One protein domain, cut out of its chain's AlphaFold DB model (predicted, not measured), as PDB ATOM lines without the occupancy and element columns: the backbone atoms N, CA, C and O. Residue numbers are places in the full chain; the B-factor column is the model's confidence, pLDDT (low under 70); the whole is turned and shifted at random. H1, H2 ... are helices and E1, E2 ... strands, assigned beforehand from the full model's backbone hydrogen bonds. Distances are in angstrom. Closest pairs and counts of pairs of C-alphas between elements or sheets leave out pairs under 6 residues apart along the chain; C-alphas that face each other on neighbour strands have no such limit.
ATOM      1  N   ASP A 236     164.223 167.243 217.321       68.12
ATOM      2  CA  ASP A 236     163.308 166.545 216.403       68.12
ATOM      3  C   ASP A 236     163.690 165.077 216.130       68.12
ATOM      4  O   ASP A 236     162.819 164.255 215.846       68.12
ATOM      5  N   LYS A 237     164.972 164.703 216.230       69.50
ATOM      6  CA  LYS A 237     165.431 163.313 216.077       69.50
ATOM      7  C   LYS A 237     165.188 162.494 217.350       69.50
ATOM      8  O   LYS A 237     164.761 161.349 217.234       69.50
ATOM      9  N   VAL A 238     165.379 163.078 218.536       72.56
ATOM     10  CA  VAL A 238     165.020 162.452 219.828       72.56
ATOM     11  C   VAL A 238     163.495 162.318 219.954       72.56
ATOM     12  O   VAL A 238     162.976 161.265 220.324       72.56
ATOM     13  N   TYR A 239     162.763 163.353 219.541       76.25
ATOM     14  CA  TYR A 239     161.309 163.351 219.429       76.25
ATOM     15  C   TYR A 239     160.839 162.225 218.495       76.25
ATOM     16  O   TYR A 239     160.064 161.364 218.908       76.25
ATOM     17  N   ARG A 240     161.369 162.148 217.263       73.12
ATOM     18  CA  ARG A 240     161.042 161.085 216.293       73.12
ATOM     19  C   ARG A 240     161.369 159.681 216.806       73.12
ATOM     20  O   ARG A 240     160.587 158.768 216.571       73.12
ATOM     21  N   GLN A 241     162.470 159.499 217.537       73.38
ATOM     22  CA  GLN A 241     162.782 158.222 218.196       73.38
ATOM     23  C   GLN A 241     161.732 157.840 219.252       73.38
ATOM     24  O   GLN A 241     161.460 156.656 219.428       73.38
ATOM     25  N   THR A 242     161.119 158.824 219.917       72.50
ATOM     26  CA  THR A 242     160.131 158.593 220.982       72.50
ATOM     27  C   THR A 242     158.726 158.308 220.434       72.50
ATOM     28  O   THR A 242     158.020 157.482 221.006       72.50
ATOM     29  N   VAL A 243     158.317 158.938 219.321       72.50
ATOM     30  CA  VAL A 243     156.976 158.727 218.712       72.50
ATOM     31  C   VAL A 243     156.971 157.699 217.564       72.50
ATOM     32  O   VAL A 243     155.908 157.297 217.097       72.50
ATOM     33  N   GLY A 244     158.141 157.222 217.131       64.38
ATOM     34  CA  GLY A 244     158.285 156.097 216.203       64.38
ATOM     35  C   GLY A 244     158.409 156.459 214.716       64.38
ATOM     36  O   GLY A 244     158.364 157.619 214.302       64.38
ATOM     37  N   THR A 245     158.602 155.416 213.904       57.53
ATOM     38  CA  THR A 245     158.954 155.469 212.472       57.53
ATOM     39  C   THR A 245     158.102 154.476 211.664       57.53
ATOM     40  O   THR A 245     157.847 153.381 212.154       57.53
ATOM     41  N   ASP A 246     157.709 154.718 210.410       53.47
ATOM     42  CA  ASP A 246     157.964 155.919 209.588       53.47
ATOM     43  C   ASP A 246     156.869 156.226 208.541       53.47
ATOM     44  O   ASP A 246     156.951 157.248 207.863       53.47
ATOM     45  N   GLU A 247     155.844 155.375 208.395       57.84
ATOM     46  CA  GLU A 247     154.880 155.457 207.280       57.84
ATOM     47  C   GLU A 247     153.903 156.641 207.382       57.84
ATOM     48  O   GLU A 247     153.453 157.156 206.359       57.84
ATOM     49  N   ASN A 248     153.585 157.108 208.597       66.94
ATOM     50  CA  ASN A 248     152.627 158.195 208.802       66.94
ATOM     51  C   ASN A 248     153.304 159.548 209.092       66.94
ATOM     52  O   ASN A 248     154.037 159.744 210.068       66.94
ATOM     53  N   MET A 249     152.981 160.535 208.258       67.38
ATOM     54  CA  MET A 249     153.367 161.938 208.415       67.38
ATOM     55  C   MET A 249     152.764 162.573 209.682       67.38
ATOM     56  O   MET A 249     153.463 163.296 210.388       67.38
ATOM     57  N   TRP A 250     151.515 162.227 210.007       68.38
ATOM     58  CA  TRP A 250     150.732 162.715 211.157       68.38
ATOM     59  C   TRP A 250     150.872 161.810 212.398       68.38
ATOM     60  O   TRP A 250     150.185 161.973 213.405       68.38
ATOM     61  N   VAL A 251     151.819 160.869 212.317       68.00
ATOM     62  CA  VAL A 251     152.264 159.934 213.354       68.00
ATOM     63  C   VAL A 251     151.122 159.119 213.973       68.00
ATOM     64  O   VAL A 251     150.711 158.122 213.382       68.00
ATOM     65  N   LEU A 252     150.616 159.514 215.143       67.44
ATOM     66  CA  LEU A 252     149.602 158.773 215.905       67.44
ATOM     67  C   LEU A 252     148.186 158.938 215.346       67.44
ATOM     68  O   LEU A 252     147.317 158.118 215.633       67.44
ATOM     69  N   PHE A 253     147.966 159.996 214.569       80.56
ATOM     70  CA  PHE A 253     146.674 160.336 213.990       80.56
ATOM     71  C   PHE A 253     146.643 159.895 212.530       80.56
ATOM     72  O   PHE A 253     147.543 160.207 211.755       80.56
ATOM     73  N   THR A 254     145.604 159.163 212.147       77.38
ATOM     74  CA  THR A 254     145.456 158.449 210.867       77.38
ATOM     75  C   THR A 254     145.569 159.370 209.651       77.38
ATOM     76  O   THR A 254     145.984 158.950 208.574       77.38
ATOM     77  N   THR A 255     145.180 160.636 209.807       83.94
ATOM     78  CA  THR A 255     145.174 161.645 208.746       83.94
ATOM     79  C   THR A 255     145.504 163.034 209.296       83.94
ATOM     80  O   THR A 255     145.467 163.273 210.504       83.94
ATOM     81  N   LYS A 256     145.735 163.994 208.389       84.81
ATOM     82  CA  LYS A 256     145.780 165.424 208.727       84.81
ATOM     83  C   LYS A 256     144.526 165.879 209.488       84.81
ATOM     84  O   LYS A 256     144.641 166.633 210.446       84.81
ATOM     85  N   LEU A 257     143.350 165.411 209.065       86.69
ATOM     86  CA  LEU A 257     142.057 165.794 209.631       86.69
ATOM     87  C   LEU A 257     141.879 165.250 211.057       86.69
ATOM     88  O   LEU A 257     141.449 165.980 211.941       86.69
ATOM     89  N   ASP A 258     142.303 164.006 211.290       88.38
ATOM     90  CA  ASP A 258     142.345 163.363 212.610       88.38
ATOM     91  C   ASP A 258     143.230 164.160 213.592       88.38
ATOM     92  O   ASP A 258     142.812 164.481 214.707       88.38
ATOM     93  N   TRP A 259     144.407 164.607 213.132       89.19
ATOM     94  CA  TRP A 259     145.270 165.512 213.897       89.19
ATOM     95  C   TRP A 259     144.646 166.898 214.128       89.19
ATOM     96  O   TRP A 259     144.680 167.407 215.248       89.19
ATOM     97  N   GLU A 260     144.079 167.538 213.103       88.12
ATOM     98  CA  GLU A 260     143.517 168.889 213.230       88.12
ATOM     99  C   GLU A 260     142.288 168.920 214.152       88.12
ATOM    100  O   GLU A 260     142.163 169.846 214.957       88.12
ATOM    101  N   VAL A 261     141.449 167.877 214.132       89.44
ATOM    102  CA  VAL A 261     140.348 167.695 215.093       89.44
ATOM    103  C   VAL A 261     140.893 167.448 216.503       89.44
ATOM    104  O   VAL A 261     140.458 168.119 217.438       89.44
ATOM    105  N   ALA A 262     141.882 166.564 216.681       89.31
ATOM    106  CA  ALA A 262     142.518 166.328 217.983       89.31
ATOM    107  C   ALA A 262     143.135 167.608 218.583       89.31
ATOM    108  O   ALA A 262     142.931 167.914 219.762       89.31
ATOM    109  N   LYS A 263     143.840 168.391 217.757       89.44
ATOM    110  CA  LYS A 263     144.428 169.685 218.120       89.44
ATOM    111  C   LYS A 263     143.354 170.714 218.479       89.44
ATOM    112  O   LYS A 263     143.502 171.401 219.487       89.44
ATOM    113  N   TRP A 264     142.271 170.811 217.703       89.69
ATOM    114  CA  TRP A 264     141.143 171.703 217.999       89.69
ATOM    115  C   TRP A 264     140.457 171.336 219.325       89.69
ATOM    116  O   TRP A 264     140.297 172.207 220.180       89.69
ATOM    117  N   VAL A 265     140.157 170.049 219.547       88.81
ATOM    118  CA  VAL A 265     139.532 169.536 220.783       88.81
ATOM    119  C   VAL A 265     140.331 169.898 222.040       88.81
ATOM    120  O   VAL A 265     139.741 170.078 223.102       88.81
ATOM    121  N   LYS A 266     141.664 170.005 221.960       87.94
ATOM    122  CA  LYS A 266     142.485 170.420 223.109       87.94
ATOM    123  C   LYS A 266     142.656 171.935 223.180       87.94
ATOM    124  O   LYS A 266     142.233 172.523 224.173       87.94
ATOM    125  N   LEU A 267     143.152 172.578 222.123       83.75
ATOM    126  CA  LEU A 267     143.480 174.012 222.145       83.75
ATOM    127  C   LEU A 267     142.256 174.950 222.214       83.75
ATOM    128  O   LEU A 267     142.430 176.134 222.489       83.75
ATOM    129  N   ARG A 268     141.032 174.474 221.933       80.81
ATOM    130  CA  ARG A 268     139.789 175.273 222.040       80.81
ATOM    131  C   ARG A 268     138.869 174.871 223.198       80.81
ATOM    132  O   ARG A 268     137.833 175.500 223.371       80.81
ATOM    133  N   GLY A 269     139.244 173.865 223.988       67.75
ATOM    134  CA  GLY A 269     138.582 173.529 225.253       67.75
ATOM    135  C   GLY A 269     137.097 173.105 225.255       67.75
ATOM    136  O   GLY A 269     136.467 173.330 226.288       67.75
ATOM    137  N   PRO A 270     136.489 172.487 224.215       77.81
ATOM    138  CA  PRO A 270     135.181 171.852 224.394       77.81
ATOM    139  C   PRO A 270     135.253 170.763 225.479       77.81
ATOM    140  O   PRO A 270     136.175 169.942 225.502       77.81
ATOM    141  N   GLY A 271     134.272 170.746 226.385       79.12
ATOM    142  CA  GLY A 271     134.243 169.815 227.517       79.12
ATOM    143  C   GLY A 271     134.232 168.344 227.081       79.12
ATOM    144  O   GLY A 271     133.628 167.986 226.070       79.12
ATOM    145  N   SER A 272     134.868 167.464 227.866       82.75
ATOM    146  CA  SER A 272     135.035 166.040 227.509       82.75
ATOM    147  C   SER A 272     133.712 165.302 227.241       82.75
ATOM    148  O   SER A 272     133.697 164.354 226.453       82.75
ATOM    149  N   THR A 273     132.609 165.750 227.852       84.62
ATOM    150  CA  THR A 273     131.245 165.274 227.573       84.62
ATOM    151  C   THR A 273     130.804 165.665 226.162       84.62
ATOM    152  O   THR A 273     130.611 164.773 225.344       84.62
ATOM    153  N   ALA A 274     130.783 166.961 225.831       86.06
ATOM    154  CA  ALA A 274     130.384 167.478 224.516       86.06
ATOM    155  C   ALA A 274     131.231 166.910 223.361       86.06
ATOM    156  O   ALA A 274     130.717 166.589 222.292       86.06
ATOM    157  N   VAL A 275     132.535 166.709 223.591       87.00
ATOM    158  CA  VAL A 275     133.426 166.017 222.644       87.00
ATOM    159  C   VAL A 275     132.992 164.566 222.429       87.00
ATOM    160  O   VAL A 275     133.026 164.075 221.307       87.00
ATOM    161  N   SER A 276     132.591 163.862 223.487       88.94
ATOM    162  CA  SER A 276     132.159 162.465 223.384       88.94
ATOM    163  C   SER A 276     130.757 162.342 222.776       88.94
ATOM    164  O   SER A 276     130.529 161.428 221.995       88.94
ATOM    165  N   GLU A 277     129.853 163.284 223.052       89.31
ATOM    166  CA  GLU A 277     128.532 163.386 222.418       89.31
ATOM    167  C   GLU A 277     128.659 163.608 220.903       89.31
ATOM    168  O   GLU A 277     128.053 162.872 220.126       89.31
ATOM    169  N   LEU A 278     129.526 164.534 220.472       90.12
ATOM    170  CA  LEU A 278     129.844 164.776 219.058       90.12
ATOM    171  C   LEU A 278     130.377 163.519 218.343       90.12
ATOM    172  O   LEU A 278     130.024 163.267 217.193       90.12
ATOM    173  N   LEU A 279     131.215 162.726 219.017       89.38
ATOM    174  CA  LEU A 279     131.811 161.500 218.464       89.38
ATOM    175  C   LEU A 279     130.858 160.289 218.486       89.38
ATOM    176  O   LEU A 279     131.103 159.312 217.780       89.38
ATOM    177  N   VAL A 280     129.768 160.350 219.260       92.25
ATOM    178  CA  VAL A 280     128.695 159.337 219.279       92.25
ATOM    179  C   VAL A 280     127.710 159.514 218.114       92.25
ATOM    180  O   VAL A 280     127.016 158.559 217.764       92.25
ATOM    181  N   ILE A 281     127.665 160.688 217.469       91.12
ATOM    182  CA  ILE A 281     126.813 160.927 216.293       91.12
ATOM    183  C   ILE A 281     127.195 159.957 215.163       91.12
ATOM    184  O   ILE A 281     128.347 159.904 214.718       91.12
ATOM    185  N   GLU A 282     126.211 159.190 214.686       88.81
ATOM    186  CA  GLU A 282     126.433 158.139 213.697       88.81
ATOM    187  C   GLU A 282     127.088 158.694 212.422       88.81
ATOM    188  O   GLU A 282     126.686 159.713 211.865       88.81
ATOM    189  N   GLY A 283     128.147 158.018 211.974       86.50
ATOM    190  CA  GLY A 283     128.916 158.401 210.793       86.50
ATOM    191  C   GLY A 283     130.024 159.434 211.025       86.50
ATOM    192  O   GLY A 283     130.969 159.420 210.243       86.50
ATOM    193  N   VAL A 284     130.008 160.259 212.084       89.94
ATOM    194  CA  VAL A 284     130.992 161.358 212.263       89.94
ATOM    195  C   VAL A 284     132.435 160.848 212.353       89.94
ATOM    196  O   VAL A 284     133.291 161.289 211.585       89.94
ATOM    197  N   VAL A 285     132.701 159.868 213.223       89.31
ATOM    198  CA  VAL A 285     134.033 159.241 213.373       89.31
ATOM    199  C   VAL A 285     134.525 158.621 212.059       89.31
ATOM    200  O   VAL A 285     135.704 158.732 211.727       89.31
ATOM    201  N   ASN A 286     133.619 158.016 211.282       87.94
ATOM    202  CA  ASN A 286     133.947 157.353 210.017       87.94
ATOM    203  C   ASN A 286     134.195 158.365 208.884       87.94
ATOM    204  O   ASN A 286     135.119 158.189 208.098       87.94
ATOM    205  N   ALA A 287     133.388 159.428 208.802       87.56
ATOM    206  CA  ALA A 287     133.475 160.456 207.765       87.56
ATOM    207  C   ALA A 287     134.710 161.356 207.929       87.56
ATOM    208  O   ALA A 287     135.298 161.782 206.937       87.56
ATOM    209  N   LEU A 288     135.121 161.617 209.174       88.25
ATOM    210  CA  LEU A 288     136.343 162.359 209.501       88.25
ATOM    211  C   LEU A 288     137.588 161.452 209.621       88.25
ATOM    212  O   LEU A 288     138.700 161.961 209.751       88.25
ATOM    213  N   ASN A 289     137.409 160.124 209.558       88.19
ATOM    214  CA  ASN A 289     138.440 159.090 209.719       88.19
ATOM    215  C   ASN A 289     139.307 159.286 210.983       88.19
ATOM    216  O   ASN A 289     140.534 159.399 210.902       88.19
ATOM    217  N   LEU A 290     138.643 159.381 212.141       89.31
ATOM    218  CA  LEU A 290     139.281 159.661 213.432       89.31
ATOM    219  C   LEU A 290     139.807 158.389 214.111       89.31
ATOM    220  O   LEU A 290     139.144 157.352 214.121       89.31
ATOM    221  N   SER A 291     140.964 158.495 214.765       86.75
ATOM    222  CA  SER A 291     141.595 157.402 215.527       86.75
ATOM    223  C   SER A 291     140.961 157.147 216.905       86.75
ATOM    224  O   SER A 291     141.306 156.170 217.572       86.75
ATOM    225  N   PHE A 292     140.027 157.999 217.341       88.75
ATOM    226  CA  PHE A 292     139.409 157.979 218.670       88.75
ATOM    227  C   PHE A 292     137.883 158.139 218.596       88.75
ATOM    228  O   PHE A 292     137.359 158.933 217.818       88.75
ATOM    229  N   LYS A 293     137.158 157.406 219.449       88.31
ATOM    230  CA  LYS A 293     135.680 157.361 219.478       88.31
ATOM    231  C   LYS A 293     135.059 158.168 220.618       88.31
ATOM    232  O   LYS A 293     133.842 158.240 220.736       88.31
ATOM    233  N   ASN A 294     135.880 158.716 221.512       90.06
ATOM    234  CA  ASN A 294     135.467 159.516 222.665       90.06
ATOM    235  C   ASN A 294     136.661 160.316 223.215       90.06
ATOM    236  O   ASN A 294     137.822 160.044 222.890       90.06
ATOM    237  N   ALA A 295     136.389 161.277 224.103       87.38
ATOM    238  CA  ALA A 295     137.429 162.116 224.702       87.38
ATOM    239  C   ALA A 295     138.468 161.324 225.525       87.38
ATOM    240  O   ALA A 295     139.619 161.750 225.625       87.38
ATOM    241  N   ASN A 296     138.094 160.169 226.090       88.44
ATOM    242  CA  ASN A 296     138.984 159.342 226.913       88.44
ATOM    243  C   ASN A 296     140.001 158.554 226.078       88.44
ATOM    244  O   ASN A 296     141.150 158.421 226.495       88.44
ATOM    245  N   GLU A 297     139.621 158.070 224.896       89.94
ATOM    246  CA  GLU A 297     140.548 157.478 223.924       89.94
ATOM    247  C   GLU A 297     141.552 158.515 223.410       89.94
ATOM    248  O   GLU A 297     142.754 158.256 223.440       89.94
ATOM    249  N   LEU A 298     141.093 159.725 223.068       89.56
ATOM    250  CA  LEU A 298     141.978 160.833 222.693       89.56
ATOM    251  C   LEU A 298     142.948 161.209 223.830       89.56
ATOM    252  O   LEU A 298     144.146 161.364 223.598       89.56
ATOM    253  N   ASN A 299     142.455 161.309 225.071       89.62
ATOM    254  CA  ASN A 299     143.295 161.563 226.247       89.62
ATOM    255  C   ASN A 299     144.354 160.459 226.438       89.62
ATOM    256  O   ASN A 299     145.508 160.773 226.709       89.62
ATOM    257  N   LYS A 300     143.996 159.179 226.270       88.88
ATOM    258  CA  LYS A 300     144.949 158.055 226.347       88.88
ATOM    259  C   LYS A 300     145.974 158.085 225.212       88.88
ATOM    260  O   LYS A 300     147.147 157.826 225.461       88.88
ATOM    261  N   CYS A 301     145.554 158.430 223.992       86.06
ATOM    262  CA  CYS A 301     146.451 158.563 222.845       86.06
ATOM    263  C   CYS A 301     147.547 159.607 223.120       86.06
ATOM    264  O   CYS A 301     148.733 159.286 223.034       86.06
ATOM    265  N   ILE A 302     147.149 160.808 223.559       87.75
ATOM    266  CA  ILE A 302     148.057 161.906 223.928       87.75
ATOM    267  C   ILE A 302     148.981 161.502 225.085       87.75
ATOM    268  O   ILE A 302     150.200 161.599 224.956       87.75
ATOM    269  N   ASN A 303     148.420 161.028 226.205       86.00
ATOM    270  CA  ASN A 303     149.183 160.764 227.429       86.00
ATOM    271  C   ASN A 303     150.239 159.659 227.272       86.00
ATOM    272  O   ASN A 303     151.292 159.743 227.909       86.00
ATOM    273  N   ASN A 304     149.957 158.634 226.461       83.50
ATOM    274  CA  ASN A 304     150.798 157.439 226.370       83.50
ATOM    275  C   ASN A 304     151.876 157.520 225.282       83.50
ATOM    276  O   ASN A 304     152.862 156.795 225.380       83.50
ATOM    277  N   HIS A 305     151.682 158.344 224.245       78.38
ATOM    278  CA  HIS A 305     152.520 158.291 223.041       78.38
ATOM    279  C   HIS A 305     153.122 159.637 222.616       78.38
ATOM    280  O   HIS A 305     154.166 159.636 221.968       78.38
ATOM    281  N   LEU A 306     152.519 160.784 222.963       83.44
ATOM    282  CA  LEU A 306     153.209 162.066 222.785       83.44
ATOM    283  C   LEU A 306     154.223 162.247 223.928       83.44
ATOM    284  O   LEU A 306     153.864 162.016 225.090       83.44
ATOM    285  N   PRO A 307     155.475 162.639 223.620       76.88
ATOM    286  CA  PRO A 307     156.550 162.693 224.597       76.88
ATOM    287  C   PRO A 307     156.275 163.768 225.642       76.88
ATOM    288  O   PRO A 307     155.527 164.719 225.411       76.88
ATOM    289  N   GLN A 308     156.872 163.580 226.809       67.44
ATOM    290  CA  GLN A 308     156.579 164.366 227.996       67.44
ATOM    291  C   GLN A 308     157.432 165.637 228.011       67.44
ATOM    292  O   GLN A 308     158.644 165.585 227.807       67.44
ATOM    293  N   HIS A 309     156.783 166.768 228.265       74.56
ATOM    294  CA  HIS A 309     157.436 167.971 228.777       74.56
ATOM    295  C   HIS A 309     157.696 167.764 230.296       74.56
ATOM    296  O   HIS A 309     157.072 166.860 230.864       74.56
ATOM    297  N   PRO A 310     158.601 168.517 230.964       82.88
ATOM    298  CA  PRO A 310     158.759 168.543 232.424       82.88
ATOM    299  C   PRO A 310     157.457 168.290 233.192       82.88
ATOM    300  O   PRO A 310     156.481 169.022 233.025       82.88
ATOM    301  N   GLN A 311     157.415 167.253 234.029       82.56
ATOM    302  CA  GLN A 311     156.172 166.862 234.703       82.56
ATOM    303  C   GLN A 311     155.790 167.825 235.837       82.56
ATOM    304  O   GLN A 311     156.635 168.522 236.395       82.56
ATOM    305  N   PHE A 312     154.505 167.830 236.203       87.06
ATOM    306  CA  PHE A 312     154.035 168.437 237.447       87.06
ATOM    307  C   PHE A 312     154.297 167.495 238.630       87.06
ATOM    308  O   PHE A 312     153.614 166.486 238.799       87.06
ATOM    309  N   GLU A 313     155.243 167.862 239.484       88.25
ATOM    310  CA  GLU A 313     155.527 167.200 240.749       88.25
ATOM    311  C   GLU A 313     154.624 167.745 241.866       88.25
ATOM    312  O   GLU A 313     154.658 168.937 242.205       88.25
ATOM    313  N   ARG A 314     153.838 166.854 242.483       90.12
ATOM    314  CA  ARG A 314     153.073 167.147 243.701       90.12
ATOM    315  C   ARG A 314     154.027 167.265 244.892       90.12
ATOM    316  O   ARG A 314     154.633 166.285 245.315       90.12
ATOM    317  N   HIS A 315     154.062 168.449 245.480       87.25
ATOM    318  CA  HIS A 315     154.771 168.780 246.704       87.25
ATOM    319  C   HIS A 315     153.762 169.005 247.837       87.25
ATOM    320  O   HIS A 315     152.786 169.732 247.664       87.25
ATOM    321  N   GLU A 316     154.001 168.420 249.009       90.38
ATOM    322  CA  GLU A 316     153.191 168.672 250.205       90.38
ATOM    323  C   GLU A 316     153.983 169.522 251.205       90.38
ATOM    324  O   GLU A 316     155.099 169.168 251.590       90.38
ATOM    325  N   ILE A 317     153.426 170.669 251.603       89.31
ATOM    326  CA  ILE A 317     154.111 171.668 252.429       89.31
ATOM    327  C   ILE A 317     153.261 171.977 253.662       89.31
ATOM    328  O   ILE A 317     152.163 172.520 253.558       89.31
ATOM    329  N   ILE A 318     153.789 171.677 254.851       89.56
ATOM    330  CA  ILE A 318     153.112 171.976 256.118       89.56
ATOM    331  C   ILE A 318     153.502 173.383 256.588       89.56
ATOM    332  O   ILE A 318     154.639 173.620 256.995       89.56
ATOM    333  N   VAL A 319     152.546 174.314 256.580       85.31
ATOM    334  CA  VAL A 319     152.724 175.702 257.036       85.31
ATOM    335  C   VAL A 319     151.766 175.983 258.192       85.31
ATOM    336  O   VAL A 319     150.558 175.794 258.075       85.31
ATOM    337  N   ALA A 320     152.306 176.423 259.334       83.31
ATOM    338  CA  ALA A 320     151.542 176.713 260.557       83.31
ATOM    339  C   ALA A 320     150.591 175.571 261.003       83.31
ATOM    340  O   ALA A 320     149.494 175.818 261.499       83.31
ATOM    341  N   GLY A 321     151.007 174.313 260.809       85.44
ATOM    342  CA  GLY A 321     150.225 173.123 261.169       85.44
ATOM    343  C   GLY A 321     149.117 172.739 260.179       85.44
ATOM    344  O   GLY A 321     148.405 171.772 260.430       85.44
ATOM    345  N   LYS A 322     148.976 173.452 259.055       79.31
ATOM    346  CA  LYS A 322     148.105 173.071 257.935       79.31
ATOM    347  C   LYS A 322     148.949 172.504 256.799       79.31
ATOM    348  O   LYS A 322     149.986 173.080 256.477       79.31
ATOM    349  N   SER A 323     148.505 171.403 256.200       87.88
ATOM    350  CA  SER A 323     149.087 170.903 254.953       87.88
ATOM    351  C   SER A 323     148.544 171.693 253.758       87.88
ATOM    352  O   SER A 323     147.375 172.084 253.752       87.88
ATOM    353  N   PHE A 324     149.403 171.938 252.772       84.19
ATOM    354  CA  PHE A 324     149.080 172.556 251.492       84.19
ATOM    355  C   PHE A 324     149.698 171.724 250.366       84.19
ATOM    356  O   PHE A 324     150.891 171.413 250.405       84.19
ATOM    357  N   GLU A 325     148.901 171.404 249.349       85.56
ATOM    358  CA  GLU A 325     149.402 170.795 248.117       85.56
ATOM    359  C   GLU A 325     149.861 171.881 247.139       85.56
ATOM    360  O   GLU A 325     149.138 172.839 246.859       85.56
ATOM    361  N   LEU A 326     151.063 171.713 246.599       85.50
ATOM    362  CA  LEU A 326     151.642 172.524 245.537       85.50
ATOM    363  C   LEU A 326     151.948 171.611 244.347       85.50
ATOM    364  O   LEU A 326     152.465 170.514 244.525       85.50
ATOM    365  N   TYR A 327     151.673 172.077 243.134       86.38
ATOM    366  CA  TYR A 327     152.054 171.388 241.902       86.38
ATOM    367  C   TYR A 327     153.007 172.300 241.128       86.38
ATOM    368  O   TYR A 327     152.662 173.445 240.832       86.38
ATOM    369  N   ALA A 328     154.217 171.820 240.850       87.31
ATOM    370  CA  ALA A 328     155.288 172.586 240.211       87.31
ATOM    371  C   ALA A 328     156.131 171.683 239.299       87.31
ATOM    372  O   ALA A 328     156.115 170.471 239.464       87.31
ATOM    373  N   HIS A 329     156.872 172.263 238.359       85.81
ATOM    374  CA  HIS A 329     157.832 171.530 237.527       85.81
ATOM    375  C   HIS A 329     159.254 171.658 238.090       85.81
ATOM    376  O   HIS A 329     159.581 172.683 238.700       85.81
ATOM    377  N   ASP A 330     160.134 170.692 237.802       87.69
ATOM    378  CA  ASP A 330     161.574 170.884 237.998       87.69
ATOM    379  C   ASP A 330     162.071 172.030 237.095       87.69
ATOM    380  O   ASP A 330     161.987 171.995 235.862       87.69
ATOM    381  N   ILE A 331     162.603 173.081 237.723       86.81
ATOM    382  CA  ILE A 331     163.046 174.294 237.026       86.81
ATOM    383  C   ILE A 331     164.221 174.032 236.070       86.81
ATOM    384  O   ILE A 331     164.369 174.734 235.069       86.81
ATOM    385  N   VAL A 332     165.053 173.023 236.339       88.06
ATOM    386  CA  VAL A 332     166.180 172.642 235.481       88.06
ATOM    387  C   VAL A 332     165.674 171.906 234.240       88.06
ATOM    388  O   VAL A 332     166.206 172.133 233.156       88.06
ATOM    389  N   GLU A 333     164.630 171.086 234.351       87.50
ATOM    390  CA  GLU A 333     163.927 170.506 233.204       87.50
ATOM    391  C   GLU A 333     163.229 171.571 232.356       87.50
ATOM    392  O   GLU A 333     163.431 171.586 231.141       87.50
ATOM    393  N   CYS A 334     162.519 172.528 232.965       86.81
ATOM    394  CA  CYS A 334     161.957 173.668 232.229       86.81
ATOM    395  C   CYS A 334     163.041 174.459 231.481       86.81
ATOM    396  O   CYS A 334     162.862 174.807 230.314       86.81
ATOM    397  N   ILE A 335     164.193 174.709 232.114       86.81
ATOM    398  CA  ILE A 335     165.329 175.378 231.462       86.81
ATOM    399  C   ILE A 335     165.884 174.524 230.316       86.81
ATOM    400  O   ILE A 335     166.150 175.078 229.253       86.81
ATOM    401  N   ARG A 336     166.026 173.199 230.479       84.50
ATOM    402  CA  ARG A 336     166.475 172.291 229.402       84.50
ATOM    403  C   ARG A 336     165.525 172.306 228.206       84.50
ATOM    404  O   ARG A 336     166.013 172.352 227.084       84.50
ATOM    405  N   ALA A 337     164.211 172.301 228.431       82.56
ATOM    406  CA  ALA A 337     163.218 172.376 227.360       82.56
ATOM    407  C   ALA A 337     163.290 173.729 226.624       82.56
ATOM    408  O   ALA A 337     163.483 173.771 225.410       82.56
ATOM    409  N   LEU A 338     163.254 174.844 227.363       83.44
ATOM    410  CA  LEU A 338     163.298 176.198 226.791       83.44
ATOM    411  C   LEU A 338     164.632 176.539 226.100       83.44
ATOM    412  O   LEU A 338     164.643 177.323 225.156       83.44
ATOM    413  N   TRP A 339     165.756 175.971 226.550       81.56
ATOM    414  CA  TRP A 339     167.063 176.118 225.888       81.56
ATOM    415  C   TRP A 339     167.315 175.078 224.789       81.56
ATOM    416  O   TRP A 339     168.243 175.251 223.999       81.56
ATOM    417  N   GLY A 340     166.525 174.002 224.747       77.38
ATOM    418  CA  GLY A 340     166.593 172.960 223.727       77.38
ATOM    419  C   GLY A 340     165.805 173.300 222.462       77.38
ATOM    420  O   GLY A 340     166.275 172.985 221.370       77.38
ATOM    421  N   ASP A 341     164.648 173.958 222.600       76.81
ATOM    422  CA  ASP A 341     163.726 174.216 221.489       76.81
ATOM    423  C   ASP A 341     164.351 175.118 220.392       76.81
ATOM    424  O   ASP A 341     164.648 176.298 220.636       76.81
ATOM    425  N   PRO A 342     164.488 174.621 219.142       73.50
ATOM    426  CA  PRO A 342     164.958 175.396 217.992       73.50
ATOM    427  C   PRO A 342     164.129 176.645 217.646       73.50
ATOM    428  O   PRO A 342     164.539 177.422 216.783       73.50
ATOM    429  N   GLU A 343     162.958 176.855 218.255       71.88
ATOM    430  CA  GLU A 343     162.212 178.116 218.142       71.88
ATOM    431  C   GLU A 343     162.886 179.279 218.885       71.88
ATOM    432  O   GLU A 343     162.843 180.409 218.398       71.88
ATOM    433  N   PHE A 344     163.550 179.020 220.019       75.62
ATOM    434  CA  PHE A 344     164.203 180.062 220.820       75.62
ATOM    435  C   PHE A 344     165.665 180.309 220.429       75.62
ATOM    436  O   PHE A 344     166.195 181.388 220.692       75.62
ATOM    437  N   ALA A 345     166.305 179.364 219.733       75.00
ATOM    438  CA  ALA A 345     167.700 179.458 219.294       75.00
ATOM    439  C   ALA A 345     168.105 180.779 218.579       75.00
ATOM    440  O   ALA A 345     169.217 181.240 218.839       75.00
ATOM    441  N   PRO A 346     167.263 181.442 217.749       70.06
ATOM    442  CA  PRO A 346     167.596 182.748 217.154       70.06
ATOM    443  C   PRO A 346     167.685 183.911 218.156       70.06
ATOM    444  O   PRO A 346     168.284 184.938 217.841       70.06
ATOM    445  N   TYR A 347     167.082 183.764 219.339       72.88
ATOM    446  CA  TYR A 347     166.953 184.806 220.366       72.88
ATOM    447  C   TYR A 347     167.866 184.566 221.585       72.88
ATOM    448  O   TYR A 347     168.075 185.470 222.394       72.88
ATOM    449  N   LEU A 348     168.423 183.359 221.738       78.62
ATOM    450  CA  LEU A 348     169.289 182.995 222.863       78.62
ATOM    451  C   LEU A 348     170.695 183.605 222.725       78.62
ATOM    452  O   LEU A 348     171.470 183.257 221.835       78.62
ATOM    453  N   VAL A 349     171.070 184.478 223.665       82.94
ATOM    454  CA  VAL A 349     172.425 185.052 223.739       82.94
ATOM    455  C   VAL A 349     173.307 184.201 224.661       82.94
ATOM    456  O   VAL A 349     173.296 184.346 225.889       82.94
ATOM    457  N   PHE A 350     174.080 183.296 224.063       84.00
ATOM    458  CA  PHE A 350     174.828 182.243 224.767       84.00
ATOM    459  C   PHE A 350     176.067 182.713 225.559       84.00
ATOM    460  O   PHE A 350     176.499 182.010 226.470       84.00
ATOM    461  N   GLU A 351     176.626 183.895 225.285       87.62
ATOM    462  CA  GLU A 351     177.780 184.443 226.020       87.62
ATOM    463  C   GLU A 351     177.576 185.918 226.434       87.62
ATOM    464  O   GLU A 351     176.686 186.583 225.904       87.62
ATOM    465  N   PRO A 352     178.328 186.450 227.420       88.31
ATOM    466  CA  PRO A 352     178.324 187.880 227.736       88.31
ATOM    467  C   PRO A 352     178.890 188.723 226.584       88.31
ATOM    468  O   PRO A 352     179.813 188.291 225.890       88.31
ATOM    469  N   GLU A 353     178.394 189.951 226.424       87.31
ATOM    470  CA  GLU A 353     178.881 190.878 225.395       87.31
ATOM    471  C   GLU A 353     179.111 192.288 225.953       87.31
ATOM    472  O   GLU A 353     178.413 192.752 226.851       87.31
ATOM    473  N   HIS A 354     180.074 193.010 225.386       86.50
ATOM    474  CA  HIS A 354     180.286 194.432 225.622       86.50
ATOM    475  C   HIS A 354     179.922 195.213 224.357       86.50
ATOM    476  O   HIS A 354     180.588 195.099 223.330       86.50
ATOM    477  N   HIS A 355     178.853 196.006 224.431       82.31
ATOM    478  CA  HIS A 355     178.366 196.837 223.328       82.31
ATOM    479  C   HIS A 355     178.851 198.275 223.514       82.31
ATOM    480  O   HIS A 355     178.694 198.833 224.599       82.31
ATOM    481  N   TYR A 356     179.399 198.904 222.474       75.56
ATOM    482  CA  TYR A 356     179.889 200.286 222.539       75.56
ATOM    483  C   TYR A 356     179.247 201.192 221.491       75.56
ATOM    484  O   TYR A 356     179.179 200.849 220.310       75.56
ATOM    485  N   ALA A 357     178.869 202.399 221.918       68.31
ATOM    486  CA  ALA A 357     178.281 203.436 221.066       68.31
ATOM    487  C   ALA A 357     179.277 204.054 220.066       68.31
ATOM    488  O   ALA A 357     178.880 204.771 219.152       68.31
ATOM    489  N   ASN A 358     180.582 203.821 220.250       72.44
ATOM    490  CA  ASN A 358     181.630 204.392 219.414       72.44
ATOM    491  C   ASN A 358     182.792 203.409 219.185       72.44
ATOM    492  O   ASN A 358     183.077 202.540 220.011       72.44
ATOM    493  N   LYS A 359     183.507 203.585 218.065       75.69
ATOM    494  CA  LYS A 359     184.644 202.730 217.668       75.69
ATOM    495  C   LYS A 359     185.834 202.779 218.633       75.69
ATOM    496  O   LYS A 359     186.653 201.867 218.628       75.69
ATOM    497  N   ASN A 360     185.903 203.808 219.477       76.75
ATOM    498  CA  ASN A 360     186.973 204.004 220.453       76.75
ATOM    499  C   ASN A 360     186.698 203.275 221.783       76.75
ATOM    500  O   ASN A 360     187.518 203.365 222.693       76.75
ATOM    501  N   LYS A 361     185.562 202.568 221.908       80.75
ATOM    502  CA  LYS A 361     185.144 201.805 223.098       80.75
ATOM    503  C   LYS A 361     185.047 202.637 224.394       80.75
ATOM    504  O   LYS A 361     185.114 202.089 225.489       80.75
ATOM    505  N   THR A 362     184.864 203.959 224.302       71.25
ATOM    506  CA  THR A 362     184.829 204.839 225.493       71.25
ATOM    507  C   THR A 362     183.452 204.938 226.150       71.25
ATOM    508  O   THR A 362     183.356 205.325 227.312       71.25
ATOM    509  N   GLN A 363     182.383 204.594 225.428       68.00
ATOM    510  CA  GLN A 363     181.000 204.629 225.909       68.00
ATOM    511  C   GLN A 363     180.371 203.249 225.715       68.00
ATOM    512  O   GLN A 363     180.009 202.877 224.598       68.00
ATOM    513  N   GLN A 364     180.291 202.485 226.805       72.25
ATOM    514  CA  GLN A 364     179.629 201.183 226.849       72.25
ATOM    515  C   GLN A 364     178.121 201.366 227.049       72.25
ATOM    516  O   GLN A 364     177.695 202.170 227.877       72.25
ATOM    517  N   LEU A 365     177.335 200.608 226.292       65.75
ATOM    518  CA  LEU A 365     175.880 200.573 226.344       65.75
ATOM    519  C   LEU A 365     175.419 199.417 227.236       65.75
ATOM    520  O   LEU A 365     175.968 198.318 227.172       65.75
ATOM    521  N   TYR A 366     174.381 199.670 228.030       70.75
ATOM    522  CA  TYR A 366     173.701 198.679 228.860       70.75
ATOM    523  C   TYR A 366     172.213 198.757 228.535       70.75
ATOM    524  O   TYR A 366     171.628 199.834 228.652       70.75
ATOM    525  N   HIS A 367     171.623 197.650 228.093       59.19
ATOM    526  CA  HIS A 367     170.205 197.599 227.710       59.19
ATOM    527  C   HIS A 367     169.539 196.255 228.042       59.19
ATOM    528  O   HIS A 367     168.350 196.233 228.335       59.19
ATOM    529  N   ASP A 368     170.304 195.161 228.068       66.12
ATOM    530  CA  ASP A 368     169.840 193.832 228.486       66.12
ATOM    531  C   ASP A 368     170.894 193.100 229.350       66.12
ATOM    532  O   ASP A 368     172.077 193.457 229.356       66.12
ATOM    533  N   MET A 369     170.476 192.057 230.078       71.94
ATOM    534  CA  MET A 369     171.293 191.246 230.985       71.94
ATOM    535  C   MET A 369     172.587 190.719 230.351       71.94
ATOM    536  O   MET A 369     173.598 190.618 231.051       71.94
ATOM    537  N   HIS A 370     172.602 190.411 229.048       72.75
ATOM    538  CA  HIS A 370     173.820 189.953 228.368       72.75
ATOM    539  C   HIS A 370     174.904 191.043 228.241       72.75
ATOM    540  O   HIS A 370     176.087 190.704 228.217       72.75
ATOM    541  N   THR A 371     174.508 192.325 228.246       78.44
ATOM    542  CA  THR A 371     175.409 193.497 228.287       78.44
ATOM    543  C   THR A 371     175.807 193.928 229.703       78.44
ATOM    544  O   THR A 371     176.677 194.783 229.891       78.44
ATOM    545  N   GLY A 372     175.168 193.356 230.727       77.56
ATOM    546  CA  GLY A 372     175.379 193.716 232.124       77.56
ATOM    547  C   GLY A 372     176.730 193.239 232.666       77.56
ATOM    548  O   GLY A 372     177.070 192.059 232.573       77.56
ATOM    549  N   LYS A 373     177.458 194.138 233.350       80.38
ATOM    550  CA  LYS A 373     178.756 193.847 234.000       80.38
ATOM    551  C   LYS A 373     178.735 192.586 234.870       80.38
ATOM    552  O   LYS A 373     179.736 191.880 234.943       80.38
ATOM    553  N   TRP A 374     177.600 192.312 235.521       84.00
ATOM    554  CA  TRP A 374     177.398 191.124 236.347       84.00
ATOM    555  C   TRP A 374     177.599 189.828 235.551       84.00
ATOM    556  O   TRP A 374     178.437 189.023 235.942       84.00
ATOM    557  N   ARG A 375     176.933 189.646 234.397       83.31
ATOM    558  CA  ARG A 375     177.015 188.388 233.630       83.31
ATOM    559  C   ARG A 375     178.449 188.112 233.170       83.31
ATOM    560  O   ARG A 375     178.904 186.975 233.245       83.31
ATOM    561  N   TRP A 376     179.178 189.157 232.765       86.75
ATOM    562  CA  TRP A 376     180.598 189.077 232.399       86.75
ATOM    563  C   TRP A 376     181.495 188.723 233.599       86.75
ATOM    564  O   TRP A 376     182.352 187.843 233.497       86.75
ATOM    565  N   ALA A 377     181.295 189.375 234.750       86.75
ATOM    566  CA  ALA A 377     182.060 189.106 235.968       86.75
ATOM    567  C   ALA A 377     181.816 187.684 236.506       86.75
ATOM    568  O   ALA A 377     182.776 186.972 236.797       86.75
ATOM    569  N   THR A 378     180.556 187.244 236.558       87.94
ATOM    570  CA  THR A 378     180.156 185.891 236.971       87.94
ATOM    571  C   THR A 378     180.731 184.822 236.045       87.94
ATOM    572  O   THR A 378     181.266 183.830 236.530       87.94
ATOM    573  N   HIS A 379     180.712 185.035 234.723       88.44
ATOM    574  CA  HIS A 379     181.337 184.109 233.772       88.44
ATOM    575  C   HIS A 379     182.841 183.950 234.057       88.44
ATOM    576  O   HIS A 379     183.344 182.837 234.213       88.44
ATOM    577  N   LYS A 380     183.537 185.079 234.237       88.00
ATOM    578  CA  LYS A 380     184.970 185.132 234.560       88.00
ATOM    579  C   LYS A 380     185.319 184.522 235.917       88.00
ATOM    580  O   LYS A 380     186.423 184.009 236.081       88.00
ATOM    581  N   GLN A 381     184.406 184.575 236.884       88.62
ATOM    582  CA  GLN A 381     184.558 183.929 238.185       88.62
ATOM    583  C   GLN A 381     184.420 182.404 238.069       88.62
ATOM    584  O   GLN A 381     185.331 181.683 238.470       88.62
ATOM    585  N   ILE A 382     183.360 181.907 237.423       88.44
ATOM    586  CA  ILE A 382     183.108 180.462 237.276       88.44
ATOM    587  C   ILE A 382     184.230 179.773 236.479       88.44
ATOM    588  O   ILE A 382     184.670 178.684 236.854       88.44
ATOM    589  N   GLU A 383     184.757 180.406 235.426       90.00
ATOM    590  CA  GLU A 383     185.916 179.886 234.678       90.00
ATOM    591  C   GLU A 383     187.210 179.790 235.505       90.00
ATOM    592  O   GLU A 383     188.091 178.996 235.167       90.00
ATOM    593  N   ARG A 384     187.364 180.627 236.542       87.62
ATOM    594  CA  ARG A 384     188.520 180.605 237.453       87.62
ATOM    595  C   ARG A 384     188.357 179.529 238.518       87.62
ATOM    596  O   ARG A 384     189.278 178.755 238.735       87.62
ATOM    597  N   GLU A 385     187.188 179.476 239.151       90.38
ATOM    598  CA  GLU A 385     186.894 178.565 240.264       90.38
ATOM    599  C   GLU A 385     186.761 177.106 239.811       90.38
ATOM    600  O   GLU A 385     187.238 176.199 240.486       90.38
ATOM    601  N   THR A 386     186.138 176.863 238.653       85.94
ATOM    602  CA  THR A 386     185.896 175.497 238.152       85.94
ATOM    603  C   THR A 386     186.967 174.989 237.186       85.94
ATOM    604  O   THR A 386     186.959 173.809 236.837       85.94
ATOM    605  N   GLY A 387     187.830 175.876 236.675       84.62
ATOM    606  CA  GLY A 387     188.784 175.593 235.595       84.62
ATOM    607  C   GLY A 387     188.155 175.254 234.232       84.62
ATOM    608  O   GLY A 387     188.880 175.094 233.248       84.62
ATOM    609  N   LYS A 388     186.822 175.145 234.136       84.81
ATOM    610  CA  LYS A 388     186.105 174.794 232.903       84.81
ATOM    611  C   LYS A 388     186.078 175.979 231.940       84.81
ATOM    612  O   LYS A 388     185.891 177.116 232.360       84.81
ATOM    613  N   LYS A 389     186.218 175.686 230.643       82.38
ATOM    614  CA  LYS A 389     186.173 176.670 229.543       82.38
ATOM    615  C   LYS A 389     184.889 176.632 228.723       82.38
ATOM    616  O   LYS A 389     184.518 177.632 228.123       82.38
ATOM    617  N   ASN A 390     184.172 175.516 228.756       83.06
ATOM    618  CA  ASN A 390     182.896 175.333 228.072       83.06
ATOM    619  C   ASN A 390     181.769 175.658 229.067       83.06
ATOM    620  O   ASN A 390     181.134 174.756 229.613       83.06
ATOM    621  N   VAL A 391     181.604 176.943 229.388       83.69
ATOM    622  CA  VAL A 391     180.656 177.437 230.402       83.69
ATOM    623  C   VAL A 391     179.668 178.403 229.749       83.69
ATOM    624  O   VAL A 391     180.049 179.229 228.930       83.69
ATOM    625  N   THR A 392     178.399 178.333 230.146       86.75
ATOM    626  CA  THR A 392     177.365 179.296 229.744       86.75
ATOM    627  C   THR A 392     176.590 179.725 230.981       86.75
ATOM    628  O   THR A 392     176.068 178.887 231.712       86.75
ATOM    629  N   VAL A 393     176.528 181.034 231.236       86.25
ATOM    630  CA  VAL A 393     175.800 181.598 232.384       86.25
ATOM    631  C   VAL A 393     174.369 181.912 231.956       86.25
ATOM    632  O   VAL A 393     174.143 182.867 231.205       86.25
ATOM    633  N   VAL A 394     173.420 181.114 232.440       83.94
ATOM    634  CA  VAL A 394     171.975 181.315 232.257       83.94
ATOM    635  C   VAL A 394     171.459 182.224 233.382       83.94
ATOM    636  O   VAL A 394     171.471 181.801 234.537       83.94
ATOM    637  N   PRO A 395     171.040 183.475 233.106       79.94
ATOM    638  CA  PRO A 395     170.323 184.272 234.095       79.94
ATOM    639  C   PRO A 395     168.899 183.725 234.277       79.94
ATOM    640  O   PRO A 395     168.230 183.397 233.301       79.94
ATOM    641  N   ILE A 396     168.434 183.655 235.524       77.75
ATOM    642  CA  ILE A 396     167.076 183.228 235.888       77.75
ATOM    643  C   ILE A 396     166.483 184.326 236.772       77.75
ATOM    644  O   ILE A 396     167.125 184.755 237.731       77.75
ATOM    645  N   ILE A 397     165.266 184.777 236.462       73.94
ATOM    646  CA  ILE A 397     164.513 185.722 237.295       73.94
ATOM    647  C   ILE A 397     163.377 184.938 237.956       73.94
ATOM    648  O   ILE A 397     162.479 184.456 237.273       73.94
ATOM    649  N   ILE A 398     163.432 184.791 239.280       69.31
ATOM    650  CA  ILE A 398     162.421 184.070 240.063       69.31
ATOM    651  C   ILE A 398     161.397 185.083 240.580       69.31
ATOM    652  O   ILE A 398     161.773 186.051 241.239       69.31
ATOM    653  N   THR A 634     137.818 171.318 234.508       83.88
ATOM    654  CA  THR A 634     137.679 170.266 235.534       83.88
ATOM    655  C   THR A 634     136.214 169.966 235.858       83.88
ATOM    656  O   THR A 634     135.305 170.676 235.439       83.88
ATOM    657  N   ASN A 635     135.975 168.925 236.657       85.50
ATOM    658  CA  ASN A 635     134.672 168.661 237.280       85.50
ATOM    659  C   ASN A 635     134.459 169.390 238.634       85.50
ATOM    660  O   ASN A 635     133.495 169.080 239.334       85.50
ATOM    661  N   HIS A 636     135.369 170.297 239.019       84.69
ATOM    662  CA  HIS A 636     135.396 171.015 240.304       84.69
ATOM    663  C   HIS A 636     135.395 170.118 241.565       84.69
ATOM    664  O   HIS A 636     134.815 170.471 242.591       84.69
ATOM    665  N   LYS A 637     136.036 168.943 241.488       83.44
ATOM    666  CA  LYS A 637     136.332 168.049 242.620       83.44
ATOM    667  C   LYS A 637     137.740 167.491 242.454       83.44
ATOM    668  O   LYS A 637     137.979 166.822 241.456       83.44
ATOM    669  N   ASP A 638     138.648 167.740 243.391       81.88
ATOM    670  CA  ASP A 638     140.075 167.413 243.232       81.88
ATOM    671  C   ASP A 638     140.627 168.037 241.932       81.88
ATOM    672  O   ASP A 638     141.071 167.367 240.991       81.88
ATOM    673  N   GLU A 639     140.502 169.362 241.834       85.12
ATOM    674  CA  GLU A 639     140.763 170.125 240.617       85.12
ATOM    675  C   GLU A 639     142.248 170.171 240.237       85.12
ATOM    676  O   GLU A 639     142.559 170.104 239.050       85.12
ATOM    677  N   TYR A 640     143.186 170.227 241.190       84.50
ATOM    678  CA  TYR A 640     144.612 170.413 240.875       84.50
ATOM    679  C   TYR A 640     145.221 169.267 240.030       84.50
ATOM    680  O   TYR A 640     145.863 169.567 239.014       84.50
ATOM    681  N   PRO A 641     144.968 167.969 240.318       87.19
ATOM    682  CA  PRO A 641     145.322 166.870 239.411       87.19
ATOM    683  C   PRO A 641     144.690 166.974 238.013       87.19
ATOM    684  O   PRO A 641     145.295 166.568 237.022       87.19
ATOM    685  N   GLN A 642     143.479 167.528 237.898       87.56
ATOM    686  CA  GLN A 642     142.809 167.700 236.604       87.56
ATOM    687  C   GLN A 642     143.354 168.899 235.821       87.56
ATOM    688  O   GLN A 642     143.532 168.793 234.611       87.56
ATOM    689  N   MET A 643     143.666 170.007 236.498       88.69
ATOM    690  CA  MET A 643     144.277 171.200 235.907       88.69
ATOM    691  C   MET A 643     145.673 170.890 235.363       88.69
ATOM    692  O   MET A 643     145.972 171.210 234.217       88.69
ATOM    693  N   THR A 644     146.507 170.197 236.141       89.25
ATOM    694  CA  THR A 644     147.848 169.768 235.704       89.25
ATOM    695  C   THR A 644     147.779 168.768 234.546       89.25
ATOM    696  O   THR A 644     148.447 168.960 233.531       89.25
ATOM    697  N   ALA A 645     146.885 167.773 234.610       88.12
ATOM    698  CA  ALA A 645     146.635 166.845 233.503       88.12
ATOM    699  C   ALA A 645     145.915 167.482 232.290       88.12
ATOM    700  O   ALA A 645     145.829 166.859 231.229       88.12
ATOM    701  N   TRP A 646     145.361 168.689 232.415       88.44
ATOM    702  CA  TRP A 646     144.878 169.486 231.285       88.44
ATOM    703  C   TRP A 646     146.044 170.244 230.645       88.44
ATOM    704  O   TRP A 646     146.242 170.122 229.437       88.44
ATOM    705  N   LEU A 647     146.859 170.932 231.453       88.25
ATOM    706  CA  LEU A 647     148.032 171.700 231.016       88.25
ATOM    707  C   LEU A 647     149.060 170.825 230.279       88.25
ATOM    708  O   LEU A 647     149.398 171.139 229.141       88.25
ATOM    709  N   ASP A 648     149.444 169.675 230.845       87.38
ATOM    710  CA  ASP A 648     150.329 168.680 230.204       87.38
ATOM    711  C   ASP A 648     149.830 168.285 228.798       87.38
ATOM    712  O   ASP A 648     150.591 168.228 227.831       87.38
ATOM    713  N   ARG A 649     148.515 168.099 228.627       88.25
ATOM    714  CA  ARG A 649     147.928 167.781 227.314       88.25
ATOM    715  C   ARG A 649     147.972 168.959 226.344       88.25
ATOM    716  O   ARG A 649     148.157 168.717 225.153       88.25
ATOM    717  N   GLN A 650     147.824 170.201 226.813       86.88
ATOM    718  CA  GLN A 650     148.020 171.377 225.957       86.88
ATOM    719  C   GLN A 650     149.476 171.462 225.492       86.88
ATOM    720  O   GLN A 650     149.729 171.604 224.297       86.88
ATOM    721  N   GLU A 651     150.434 171.306 226.408       86.69
ATOM    722  CA  GLU A 651     151.869 171.374 226.112       86.69
ATOM    723  C   GLU A 651     152.293 170.305 225.102       86.69
ATOM    724  O   GLU A 651     152.905 170.638 224.086       86.69
ATOM    725  N   ARG A 652     151.863 169.048 225.276       87.25
ATOM    726  CA  ARG A 652     152.121 167.971 224.301       87.25
ATOM    727  C   ARG A 652     151.531 168.248 222.918       87.25
ATOM    728  O   ARG A 652     152.181 167.963 221.914       87.25
ATOM    729  N   ILE A 653     150.321 168.811 222.842       87.56
ATOM    730  CA  ILE A 653     149.678 169.178 221.567       87.56
ATOM    731  C   ILE A 653     150.401 170.357 220.899       87.56
ATOM    732  O   ILE A 653     150.598 170.346 219.681       87.56
ATOM    733  N   MET A 654     150.849 171.352 221.669       85.69
ATOM    734  CA  MET A 654     151.660 172.457 221.152       85.69
ATOM    735  C   MET A 654     153.017 171.958 220.636       85.69
ATOM    736  O   MET A 654     153.389 172.272 219.506       85.69
ATOM    737  N   LEU A 655     153.721 171.123 221.403       82.69
ATOM    738  CA  LEU A 655     155.044 170.606 221.045       82.69
ATOM    739  C   LEU A 655     154.969 169.634 219.848       82.69
ATOM    740  O   LEU A 655     155.785 169.731 218.930       82.69
ATOM    741  N   HIS A 656     153.927 168.794 219.754       85.00
ATOM    742  CA  HIS A 656     153.669 168.001 218.540       85.00
ATOM    743  C   HIS A 656     153.330 168.879 217.326       85.00
ATOM    744  O   HIS A 656     153.786 168.594 216.220       85.00
ATOM    745  N   SER A 657     152.596 169.986 217.512       85.25
ATOM    746  CA  SER A 657     152.353 170.950 216.430       85.25
ATOM    747  C   SER A 657     153.653 171.557 215.902       85.25
ATOM    748  O   SER A 657     153.808 171.629 214.684       85.25
ATOM    749  N   LYS A 658     154.587 171.950 216.784       80.56
ATOM    750  CA  LYS A 658     155.912 172.455 216.382       80.56
ATOM    751  C   LYS A 658     156.664 171.406 215.561       80.56
ATOM    752  O   LYS A 658     157.080 171.694 214.442       80.56
ATOM    753  N   TYR A 659     156.767 170.177 216.070       79.81
ATOM    754  CA  TYR A 659     157.417 169.057 215.380       79.81
ATOM    755  C   TYR A 659     156.814 168.780 213.991       79.81
ATOM    756  O   TYR A 659     157.549 168.629 213.015       79.81
ATOM    757  N   LEU A 660     155.483 168.769 213.863       80.62
ATOM    758  CA  LEU A 660     154.820 168.586 212.568       80.62
ATOM    759  C   LEU A 660     155.090 169.758 211.613       80.62
ATOM    760  O   LEU A 660     155.397 169.523 210.449       80.62
ATOM    761  N   GLN A 661     155.063 171.008 212.087       79.06
ATOM    762  CA  GLN A 661     155.431 172.174 211.269       79.06
ATOM    763  C   GLN A 661     156.889 172.100 210.786       79.06
ATOM    764  O   GLN A 661     157.152 172.419 209.627       79.06
ATOM    765  N   ARG A 662     157.813 171.620 211.634       75.38
ATOM    766  CA  ARG A 662     159.223 171.369 211.280       75.38
ATOM    767  C   ARG A 662     159.386 170.205 210.285       75.38
ATOM    768  O   ARG A 662     160.217 170.305 209.394       75.38
ATOM    769  N   ARG A 663     158.573 169.140 210.366       75.19
ATOM    770  CA  ARG A 663     158.576 168.006 209.407       75.19
ATOM    771  C   ARG A 663     158.000 168.319 208.024       75.19
ATOM    772  O   ARG A 663     158.284 167.578 207.088       75.19
ATOM    773  N   LEU A 664     157.124 169.315 207.919       73.06
ATOM    774  CA  LEU A 664     156.361 169.617 206.701       73.06
ATOM    775  C   LEU A 664     157.021 170.689 205.814       73.06
ATOM    776  O   LEU A 664     156.405 171.106 204.838       73.06
ATOM    777  N   ASP A 665     158.205 171.189 206.192       64.31
ATOM    778  CA  ASP A 665     158.856 172.380 205.614       64.31
ATOM    779  C   ASP A 665     157.923 173.610 205.509       64.31
ATOM    780  O   ASP A 665     158.153 174.540 204.741       64.31
TER     781      ASP A 665
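AT A GLANCE: This is residues 236 to 398 and 634 to 665 of the 820 residues of an uncharacterized protein of Coprinellus micaceus (UniProt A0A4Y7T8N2). What is the main picture? The long helix H8 has H2 and H5 packed on it, H3 packs on H5, and the tip of the hairpin E1 and E2, residues 318 to 323, sticks out. Far along the longest axis, past H6, E3 and H7 make a small, loose second lobe. What is it made of? The printed part has 195 residues, with eight named helices and three named strands in the order H1 H2 H3 H4 H5 E1 E2 H6 E3 H7 H8; the class is mostly helix, and the sheet, E1 - E2, is antiparallel. How compact is it? It is loose, with a radius of gyration of the C-alphas of 23.2 A and spans of 76 by 56 by 31 A, only just flat.

IN THESE COORDINATES: Where are the strands? E1 is residues 313 to 319, 18.6 A long, from C-alpha 313 at (155.527, 167.200, 240.749); E2 is residues 322 to 328, 19.1 A, and E3 residues 353 to 356. Where are the helices? H8, residues 639 to 663, is 36.0 A long and ends with C-alpha 663 at (158.576, 168.006, 209.407). H7, residues 373 to 385, is 18.4 A long, and H2, residues 256 to 267, 16.1 A. The others are H1, residues 236 to 243, H3, 272 to 280, H4, 284 to 287, H5, 295 to 305, and H6, 331 to 340.

HOW THE PARTS SIT: How does the hairpin pair? E1 and E2 are antiparallel at 152 degrees, with N 315 and O 326 2.8 A apart, within hydrogen-bond range. What touches H8? With residues 649 to 653 alone it touches H2, closest C-alphas Lys 266 and Gln 650 at 6.3 A, opposite ways at a tilt of 36 degrees, only just steep, and H5, Ile 302 and Arg 649 at 6.8 A, the same way at a steep tilt of 63 degrees. What lies farther out? H3 touches H5, closest C-alphas Ser 272 and Ala 295 at 5.4 A, about perpendicular at 75 degrees. H4 is close to H3 but not clearly touching, Leu 279 and Val 285 at 6.0 A; H1 is likewise close to H8, Asp 236 and Tyr 659 at 6.5 A. H6 is apart from H8 and H7, and E3 pairs with no named strand. Are the helix backbones within range? Every O i to N i+4 pair is in H1, H2, H3, H5 and H6, against 8 of 9 in H7 and 20 of 21 in H8; H4 is too short for such a pair.

THE WHOLE: How far does it reach? The C-alphas farthest apart, of Glu 282 and Asn 360, are 76.3 A apart. Where is the cut? Residues 399 to 633 are not printed, and C-alphas 398 and 634 are 28.7 A apart. Which links are long? H1 to H2, H6 to E3 and E3 to H7 are. Where is confidence low? The mean pLDDT of the printed part is 82.0, and 20 residues are under 70, among them 244 to 252.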